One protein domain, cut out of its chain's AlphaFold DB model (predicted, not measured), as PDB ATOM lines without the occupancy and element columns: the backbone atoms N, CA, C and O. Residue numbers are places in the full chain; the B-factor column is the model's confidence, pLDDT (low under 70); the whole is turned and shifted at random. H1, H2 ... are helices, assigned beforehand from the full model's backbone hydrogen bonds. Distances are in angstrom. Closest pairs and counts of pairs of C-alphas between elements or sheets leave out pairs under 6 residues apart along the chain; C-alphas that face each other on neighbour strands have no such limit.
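Overview. This is residues 11 to 79 of the 86 residues of the protein "DUF5062 domain-containing protein" of Vibrio sp. dhg (UniProt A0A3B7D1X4). Three helices are crossed in a compact cluster: H1 and H3 make a V, with residues 11 to 18 of H1 packed on H3, and H2 fills the mouth of the V, running slantwise through it and packing on both. The link of residues 28 to 36 folds back from the end of H1 to the start of H2, and the long link of residues 51 to 63 loops from the end of H2 to the start of H3. The printed part has 69 residues with three named helices, in the order H1, H2, H3, and no named strand; its class is all helix. The whole is compact and rounded, with a radius of gyration of the C-alphas of 10.9 A and spans of 30 by 24 by 22 A.

Along the chain. The printed part begins with H1, residues 11 to 27, whose C-alpha 11 is at (12.165, 37.523, 47.470); from its first to its last C-alpha it measures 24.4 A. After residues 28 to 36 comes H2, residues 37 to 50, 19.9 A long, with C-alpha 37 at (16.766, 30.149, 39.981). After residues 51 to 63 comes H3, residues 64 to 78, 21.2 A long, ending with C-alpha 78 at (18.388, 30.890, 60.850).

Arrangement. H1 touches H3 with its residues 11 to 18 alone; the closest C-alphas are those of Leu 13 and Ala 72, 4.9 A apart, and the two helices are about perpendicular, at 74 degrees. Farther along, H1 touches H2 with its residues 18 to 25 alone, where the C-alphas of Gly 21 and Val 44 come closest, 5.5 A apart. H1 and H2 run the same way at a steep tilt of 57 degrees. H2 also touches H3, with the C-alphas of Tyr 45 and Ile 67 closest, 6.7 A apart. H2 and H3 run the same way at a steep tilt of 57 degrees. The helix packing is mostly crossed, with none of these three pairs at a shallow tilt. In H1, H2 and H3 every O i to N i+4 pair is within hydrogen-bond range.

Size, cuts and confidence. The two C-alphas farthest apart are those of Met 27 and Asp 60, 31.5 A, and the first and last printed C-alphas, of Asp 11 and Leu 79, are 15.3 A apart. The printed part has no cut. The link from H1 to H2, nine residues, is short but not tight, and the link from H2 to H3, 13 residues, is long. The C-alphas of that long link lie 9 to 18 A from the mean of all C-alphas. The mean pLDDT of the printed part is 92.7, and no printed residue is under 70.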
ATOM      1  N   ASP A  11      11.176  37.686  48.548       88.62
ATOM      2  CA  ASP A  11      12.165  37.523  47.470       88.62
ATOM      3  C   ASP A  11      13.621  37.669  47.933       88.62
ATOM      4  O   ASP A  11      14.510  36.954  47.459       88.62
ATOM      5  N   LYS A  12      13.894  38.593  48.867       91.12
ATOM      6  CA  LYS A  12      15.248  38.778  49.415       91.12
ATOM      7  C   LYS A  12      15.633  37.603  50.307       91.12
ATOM      8  O   LYS A  12      16.765  37.133  50.225       91.12
ATOM      9  N   LEU A  13      14.687  37.103  51.104       91.94
ATOM     10  CA  LEU A  13      14.874  35.905  51.918       91.94
ATOM     11  C   LEU A  13      15.137  34.686  51.037       91.94
ATOM     12  O   LEU A  13      16.097  33.968  51.277       91.94
ATOM     13  N   VAL A  14      14.371  34.490  49.963       93.44
ATOM     14  CA  VAL A  14      14.610  33.396  49.012       93.44
ATOM     15  C   VAL A  14      16.020  33.489  48.437       93.44
ATOM     16  O   VAL A  14      16.755  32.511  48.510       93.44
ATOM     17  N   LYS A  15      16.443  34.655  47.931       93.31
ATOM     18  CA  LYS A  15      17.814  34.835  47.420       93.31
ATOM     19  C   LYS A  15      18.865  34.486  48.473       93.31
ATOM     20  O   LYS A  15      19.789  33.731  48.181       93.31
ATOM     21  N   LYS A  16      18.684  34.960  49.708       93.50
ATOM     22  CA  LYS A  16      19.598  34.654  50.812       93.50
ATOM     23  C   LYS A  16      19.620  33.163  51.147       93.50
ATOM     24  O   LYS A  16      20.688  32.603  51.381       93.50
ATOM     25  N   ALA A  17      18.463  32.510  51.126       95.00
ATOM     26  CA  ALA A  17      18.349  31.080  51.350       95.00
ATOM     27  C   ALA A  17      19.088  30.278  50.270       95.00
ATOM     28  O   ALA A  17      19.770  29.314  50.603       95.00
ATOM     29  N   LEU A  18      19.014  30.696  48.999       95.00
ATOM     30  CA  LEU A  18      19.774  30.066  47.915       95.00
ATOM     31  C   LEU A  18      21.282  30.222  48.117       95.00
ATOM     32  O   LEU A  18      22.012  29.245  47.964       95.00
ATOM     33  N   GLU A  19      21.754  31.410  48.497       93.94
ATOM     34  CA  GLU A  19      23.174  31.650  48.780       93.94
ATOM     35  C   GLU A  19      23.686  30.774  49.927       93.94
ATOM     36  O   GLU A  19      24.699  30.086  49.785       93.94
ATOM     37  N   VAL A  20      22.992  30.793  51.069       94.62
ATOM     38  CA  VAL A  20      23.412  30.046  52.262       94.62
ATOM     39  C   VAL A  20      23.278  28.547  52.023       94.62
ATOM     40  O   VAL A  20      24.220  27.810  52.294       94.62
ATOM     41  N   GLY A  21      22.165  28.095  51.445       94.81
ATOM     42  CA  GLY A  21      21.945  26.690  51.115       94.81
ATOM     43  C   GLY A  21      22.980  26.136  50.137       94.81
ATOM     44  O   GLY A  21      23.489  25.041  50.349       94.81
ATOM     45  N   SER A  22      23.372  26.917  49.125       94.06
ATOM     46  CA  SER A  22      24.427  26.513  48.182       94.06
ATOM     47  C   SER A  22      25.796  26.419  48.847       94.06
ATOM     48  O   SER A  22      26.548  25.483  48.579       94.06
ATOM     49  N   LYS A  23      26.130  27.360  49.741       94.25
ATOM     50  CA  LYS A  23      27.379  27.300  50.516       94.25
ATOM     51  C   LYS A  23      27.397  26.097  51.458       94.25
ATOM     52  O   LYS A  23      28.402  25.399  51.503       94.25
ATOM     53  N   LEU A  24      26.293  25.834  52.159       93.94
ATOM     54  CA  LEU A  24      26.157  24.675  53.044       93.94
ATOM     55  C   LEU A  24      26.299  23.361  52.274       93.94
ATOM     56  O   LEU A  24      27.059  22.498  52.700       93.94
ATOM     57  N   ALA A  25      25.635  23.236  51.122       94.75
ATOM     58  CA  ALA A  25      25.773  22.075  50.249       94.75
ATOM     59  C   ALA A  25      27.234  21.867  49.830       94.75
ATOM     60  O   ALA A  25      27.774  20.778  50.017       94.75
ATOM     61  N   LYS A  26      27.915  22.936  49.396       94.56
ATOM     62  CA  LYS A  26      29.334  22.885  49.019       94.56
ATOM     63  C   LYS A  26      30.240  22.459  50.176       94.56
ATOM     64  O   LYS A  26      31.154  21.668  49.970       94.56
ATOM     65  N   MET A  27      29.986  22.947  51.391       93.38
ATOM     66  CA  MET A  27      30.731  22.542  52.594       93.38
ATOM     67  C   MET A  27      30.519  21.066  52.950       93.38
ATOM     68  O   MET A  27      31.413  20.445  53.512       93.38
ATOM     69  N   GLN A  28      29.360  20.508  52.605       92.12
ATOM     70  CA  GLN A  28      29.027  19.090  52.766       92.12
ATOM     71  C   GLN A  28      29.501  18.225  51.579       92.12
ATOM     72  O   GLN A  28      29.206  17.036  51.537       92.12
ATOM     73  N   GLY A  29      30.223  18.801  50.608       93.12
ATOM     74  CA  GLY A  29      30.734  18.085  49.434       93.12
ATOM     75  C   GLY A  29      29.738  17.940  48.277       93.12
ATOM     76  O   GLY A  29      30.020  17.217  47.326       93.12
ATOM     77  N   PHE A  30      28.593  18.626  48.322       92.00
ATOM     78  CA  PHE A  30      27.604  18.639  47.244       92.00
ATOM     79  C   PHE A  30      27.768  19.872  46.347       92.00
ATOM     80  O   PHE A  30      27.788  21.007  46.826       92.00
ATOM     81  N   GLU A  31      27.785  19.673  45.030       90.56
ATOM     82  CA  GLU A  31      27.672  20.764  44.060       90.56
ATOM     83  C   GLU A  31      26.235  20.887  43.550       90.56
ATOM     84  O   GLU A  31      25.693  19.976  42.925       90.56
ATOM     85  N   LEU A  32      25.599  22.028  43.830       90.94
ATOM     86  CA  LEU A  32      24.239  22.298  43.367       90.94
ATOM     87  C   LEU A  32      24.235  22.876  41.941       90.94
ATOM     88  O   LEU A  32      25.108  23.676  41.592       90.94
ATOM     89  N   PRO A  33      23.217  22.549  41.124       88.62
ATOM     90  CA  PRO A  33      23.081  23.070  39.769       88.62
ATOM     91  C   PRO A  33      22.839  24.586  39.757       88.62
ATOM     92  O   PRO A  33      21.900  25.081  40.380       88.62
ATOM     93  N   GLN A  34      23.628  25.323  38.970       80.19
ATOM     94  CA  GLN A  34      23.549  26.792  38.863       80.19
ATOM     95  C   GLN A  34      22.772  27.291  37.628       80.19
ATOM     96  O   GLN A  34      22.791  28.478  37.318       80.19
ATOM     97  N   HIS A  35      22.061  26.407  36.920       79.06
ATOM     98  CA  HIS A  35      21.445  26.718  35.622       79.06
ATOM     99  C   HIS A  35      20.352  27.799  35.671       79.06
ATOM    100  O   HIS A  35      20.304  28.671  34.809       79.06
ATOM    101  N   SER A  36      19.439  27.744  36.646       88.81
ATOM    102  CA  SER A  36      18.348  28.717  36.782       88.81
ATOM    103  C   SER A  36      17.845  28.802  38.221       88.81
ATOM    104  O   SER A  36      17.916  27.824  38.964       88.81
ATOM    105  N   GLN A  37      17.289  29.954  38.619       87.19
ATOM    106  CA  GLN A  37      16.766  30.149  39.981       87.19
ATOM    107  C   GLN A  37      15.751  29.077  40.425       87.19
ATOM    108  O   GLN A  37      15.877  28.607  41.554       87.19
ATOM    109  N   PRO A  38      14.771  28.646  39.605       91.00
ATOM    110  CA  PRO A  38      13.842  27.586  40.003       91.00
ATOM    111  C   PRO A  38      14.529  26.235  40.225       91.00
ATOM    112  O   PRO A  38      14.168  25.505  41.146       91.00
ATOM    113  N   THR A  39      15.527  25.913  39.399       93.12
ATOM    114  CA  THR A  39      16.300  24.668  39.510       93.12
ATOM    115  C   THR A  39      17.157  24.685  40.767       93.12
ATOM    116  O   THR A  39      17.115  23.741  41.553       93.12
ATOM    117  N   LEU A  40      17.855  25.798  41.010       94.12
ATOM    118  CA  LEU A  40      18.651  25.994  42.214       94.12
ATOM    119  C   LEU A  40      17.774  25.956  43.473       94.12
ATOM    120  O   LEU A  40      18.134  25.307  44.446       94.12
ATOM    121  N   ALA A  41      16.593  26.579  43.446       94.75
ATOM    122  CA  ALA A  41      15.659  26.555  44.572       94.75
ATOM    123  C   ALA A  41      15.185  25.144  44.916       94.75
ATOM    124  O   ALA A  41      15.165  24.779  46.091       94.75
ATOM    125  N   LYS A  42      14.856  24.330  43.908       94.88
ATOM    126  CA  LYS A  42      14.523  22.917  44.117       94.88
ATOM    127  C   LYS A  42      15.708  22.140  44.689       94.88
ATOM    128  O   LYS A  42      15.523  21.397  45.647       94.88
ATOM    129  N   ALA A  43      16.908  22.339  44.147       95.62
ATOM    130  CA  ALA A  43      18.107  21.642  44.604       95.62
ATOM    131  C   ALA A  43      18.459  21.983  46.062       95.62
ATOM    132  O   ALA A  43      18.674  21.085  46.871       95.62
ATOM    133  N   VAL A  44      18.428  23.271  46.420       96.31
ATOM    134  CA  VAL A  44      18.630  23.731  47.801       96.31
ATOM    135  C   VAL A  44      17.551  23.167  48.726       96.31
ATOM    136  O   VAL A  44      17.868  22.691  49.812       96.31
ATOM    137  N   TYR A  45      16.283  23.181  48.309       96.62
ATOM    138  CA  TYR A  45      15.192  22.608  49.096       96.62
ATOM    139  C   TYR A  45      15.402  21.116  49.378       96.62
ATOM    140  O   TYR A  45      15.307  20.707  50.532       96.62
ATOM    141  N   LEU A  46      15.737  20.315  48.362       95.19
ATOM    142  CA  LEU A  46      15.994  18.882  48.534       95.19
ATOM    143  C   LEU A  46      17.185  18.629  49.461       95.19
ATOM    144  O   LEU A  46      17.081  17.807  50.367       95.19
ATOM    145  N   PHE A  47      18.270  19.387  49.295       96.31
ATOM    146  CA  PHE A  47      19.427  19.319  50.188       96.31
ATOM    147  C   PHE A  47      19.044  19.604  51.648       96.31
ATOM    148  O   PHE A  47      19.441  18.869  52.546       96.31
ATOM    149  N   LEU A  48      18.237  20.639  51.901       96.31
ATOM    150  CA  LEU A  48      17.808  20.989  53.258       96.31
ATOM    151  C   LEU A  48      16.839  19.961  53.863       96.31
ATOM    152  O   LEU A  48      16.856  19.768  55.079       96.31
ATOM    153  N   VAL A  49      16.001  19.313  53.047       96.00
ATOM    154  CA  VAL A  49      15.146  18.199  53.493       96.00
ATOM    155  C   VAL A  49      16.009  17.008  53.909       96.00
ATOM    156  O   VAL A  49      15.823  16.482  55.005       96.00
ATOM    157  N   GLU A  50      16.988  16.633  53.084       94.88
ATOM    158  CA  GLU A  50      17.913  15.527  53.366       94.88
ATOM    159  C   GLU A  50      18.759  15.807  54.618       94.88
ATOM    160  O   GLU A  50      18.887  14.969  55.510       94.88
ATOM    161  N   ALA A  51      19.239  17.046  54.755       93.81
ATOM    162  CA  ALA A  51      19.956  17.528  55.933       93.81
ATOM    163  C   ALA A  51      19.056  17.730  57.174       93.81
ATOM    164  O   ALA A  51      19.530  18.233  58.198       93.81
ATOM    165  N   LYS A  52      17.761  17.382  57.096       94.19
ATOM    166  CA  LYS A  52      16.751  17.521  58.164       94.19
ATOM    167  C   LYS A  52      16.616  18.946  58.719       94.19
ATOM    168  O   LYS A  52      16.173  19.142  59.848       94.19
ATOM    169  N   GLN A  53      16.974  19.947  57.919       93.62
ATOM    170  CA  GLN A  53      16.860  21.366  58.262       93.62
ATOM    171  C   GLN A  53      15.436  21.893  58.050       93.62
ATOM    172  O   GLN A  53      15.011  22.831  58.726       93.62
ATOM    173  N   ILE A  54      14.692  21.300  57.110       94.50
ATOM    174  CA  ILE A  54      13.292  21.641  56.833       94.50
ATOM    175  C   ILE A  54      12.439  20.386  56.677       94.50
ATOM    176  O   ILE A  54      12.887  19.359  56.173       94.50
ATOM    177  N   THR A  55      11.172  20.482  57.075       93.31
ATOM    178  CA  THR A  55      10.185  19.424  56.844       93.31
ATOM    179  C   THR A  55       9.789  19.382  55.365       93.31
ATOM    180  O   THR A  55       9.495  20.446  54.801       93.31
ATOM    181  N   PRO A  56       9.722  18.191  54.742       94.75
ATOM    182  CA  PRO A  56       9.261  18.066  53.370       94.75
ATOM    183  C   PRO A  56       7.814  18.542  53.224       94.75
ATOM    184  O   PRO A  56       6.956  18.323  54.081       94.75
ATOM    185  N   LEU A  57       7.550  19.214  52.111       93.06
ATOM    186  CA  LEU A  57       6.214  19.529  51.640       93.06
ATOM    187  C   LEU A  57       5.503  18.241  51.202       93.06
ATOM    188  O   LEU A  57       6.147  17.351  50.641       93.06
ATOM    189  N   PRO A  58       4.182  18.142  51.421       93.56
ATOM    190  CA  PRO A  58       3.399  17.052  50.863       93.56
ATOM    191  C   PRO A  58       3.370  17.156  49.330       93.56
ATOM    192  O   PRO A  58       3.560  18.238  48.767       93.56
ATOM    193  N   ALA A  59       3.147  16.027  48.654       89.06
ATOM    194  CA  ALA A  59       3.260  15.929  47.198       89.06
ATOM    195  C   ALA A  59       2.335  16.909  46.449       89.06
ATOM    196  O   ALA A  59       2.728  17.450  45.419       89.06
ATOM    197  N   ASP A  60       1.153  17.201  46.999       91.88
ATOM    198  CA  ASP A  60       0.185  18.152  46.441       91.88
ATOM    199  C   ASP A  60       0.647  19.619  46.509       91.88
ATOM    200  O   ASP A  60       0.107  20.468  45.802       91.88
ATOM    201  N   LYS A  61       1.660  19.925  47.332       90.88
ATOM    202  CA  LYS A  61       2.208  21.282  47.536       90.88
ATOM    203  C   LYS A  61       3.657  21.407  47.093       90.88
ATOM    204  O   LYS A  61       4.332  22.369  47.463       90.88
ATOM    205  N   LEU A  62       4.167  20.437  46.337       90.31
ATOM    206  CA  LEU A  62       5.531  20.466  45.821       90.31
ATOM    207  C   LEU A  62       5.623  21.331  44.552       90.31
ATOM    208  O   LEU A  62       6.014  20.874  43.480       90.31
ATOM    209  N   ASP A  63       5.267  22.606  44.678       93.31
ATOM    210  CA  ASP A  63       5.375  23.600  43.611       93.31
ATOM    211  C   ASP A  63       6.424  24.674  43.929       93.31
ATOM    212  O   ASP A  63       6.913  24.823  45.054       93.31
ATOM    213  N   GLY A  64       6.796  25.445  42.905       90.00
ATOM    214  CA  GLY A  64       7.852  26.448  43.020       90.00
ATOM    215  C   GLY A  64       7.560  27.559  44.034       90.00
ATOM    216  O   GLY A  64       8.503  28.049  44.657       90.00
ATOM    217  N   ALA A  65       6.301  27.955  44.229       92.19
ATOM    218  CA  ALA A  65       5.946  29.006  45.182       92.19
ATOM    219  C   ALA A  65       6.045  28.484  46.622       92.19
ATOM    220  O   ALA A  65       6.667  29.123  47.475       92.19
ATOM    221  N   ASN A  66       5.528  27.283  46.880       94.38
ATOM    222  CA  ASN A  66       5.631  26.648  48.194       94.38
ATOM    223  C   ASN A  66       7.080  26.321  48.588       94.38
ATOM    224  O   ASN A  66       7.463  26.534  49.744       94.38
ATOM    225  N   ILE A  67       7.914  25.891  47.635       94.94
ATOM    226  CA  ILE A  67       9.354  25.695  47.861       94.94
ATOM    227  C   ILE A  67      10.022  27.011  48.278       94.94
ATOM    228  O   ILE A  67      10.703  27.056  49.305       94.94
ATOM    229  N   LYS A  68       9.796  28.098  47.531       93.62
ATOM    230  CA  LYS A  68      10.352  29.420  47.862       93.62
ATOM    231  C   LYS A  68       9.936  29.871  49.259       93.62
ATOM    232  O   LYS A  68      10.787  30.275  50.048       93.62
ATOM    233  N   LYS A  69       8.658  29.712  49.604       93.44
ATOM    234  CA  LYS A  69       8.144  30.050  50.933       93.44
ATOM    235  C   LYS A  69       8.828  29.247  52.041       93.44
ATOM    236  O   LYS A  69       9.167  29.804  53.084       93.44
ATOM    237  N   ARG A  70       9.082  27.950  51.829       94.19
ATOM    238  CA  ARG A  70       9.825  27.124  52.797       94.19
ATOM    239  C   ARG A  70      11.261  27.590  52.981       94.19
ATOM    240  O   ARG A  70      11.701  27.701  54.123       94.19
ATOM    241  N   LEU A  71      11.950  27.911  51.890       95.31
ATOM    242  CA  LEU A  71      13.305  28.461  51.938       95.31
ATOM    243  C   LEU A  71      13.348  29.806  52.675       95.31
ATOM    244  O   LEU A  71      14.228  30.018  53.508       95.31
ATOM    245  N   ALA A  72      12.370  30.681  52.426       93.56
ATOM    246  CA  ALA A  72      12.254  31.969  53.101       93.56
ATOM    247  C   ALA A  72      12.050  31.811  54.616       93.56
ATOM    248  O   ALA A  72      12.715  32.482  55.403       93.56
ATOM    249  N   ILE A  73      11.170  30.897  55.038       92.62
ATOM    250  CA  ILE A  73      10.932  30.603  56.460       92.62
ATOM    251  C   ILE A  73      12.185  30.017  57.115       92.62
ATOM    252  O   ILE A  73      12.542  30.423  58.219       92.62
ATOM    253  N   TRP A  74      12.859  29.083  56.442       94.69
ATOM    254  CA  TRP A  74      14.085  28.477  56.955       94.69
ATOM    255  C   TRP A  74      15.160  29.525  57.230       94.69
ATOM    256  O   TRP A  74      15.657  29.604  58.353       94.69
ATOM    257  N   ILE A  75      15.466  30.378  56.246       93.69
ATOM    258  CA  ILE A  75      16.519  31.376  56.429       93.69
ATOM    259  C   ILE A  75      16.114  32.430  57.459       93.69
ATOM    260  O   ILE A  75      16.928  32.793  58.294       93.69
ATOM    261  N   HIS A  76      14.852  32.861  57.481       90.88
ATOM    262  CA  HIS A  76      14.350  33.796  58.488       90.88
ATOM    263  C   HIS A  76      14.543  33.263  59.917       90.88
ATOM    264  O   HIS A  76      14.894  34.009  60.833       90.88
ATOM    265  N   ASN A  77      14.349  31.960  60.123       89.56
ATOM    266  CA  ASN A  77      14.597  31.325  61.416       89.56
ATOM    267  C   ASN A  77      16.094  31.179  61.724       89.56
ATOM    268  O   ASN A  77      16.464  31.274  62.890       89.56
ATOM    269  N   ALA A  78      16.935  30.989  60.705       89.12
ATOM    270  CA  ALA A  78      18.388  30.890  60.850       89.12
ATOM    271  C   ALA A  78      19.090  32.248  61.058       89.12
ATOM    272  O   ALA A  78      20.204  32.282  61.577       89.12
ATOM    273  N   LEU A  79      18.471  33.362  60.650       87.06
ATOM    274  CA  LEU A  79      19.021  34.704  60.855       87.06
ATOM    275  C   LEU A  79      18.987  35.105  62.342       87.06
ATOM    276  O   LEU A  79      18.017  34.775  63.034       87.06
TER     277      LEU A  79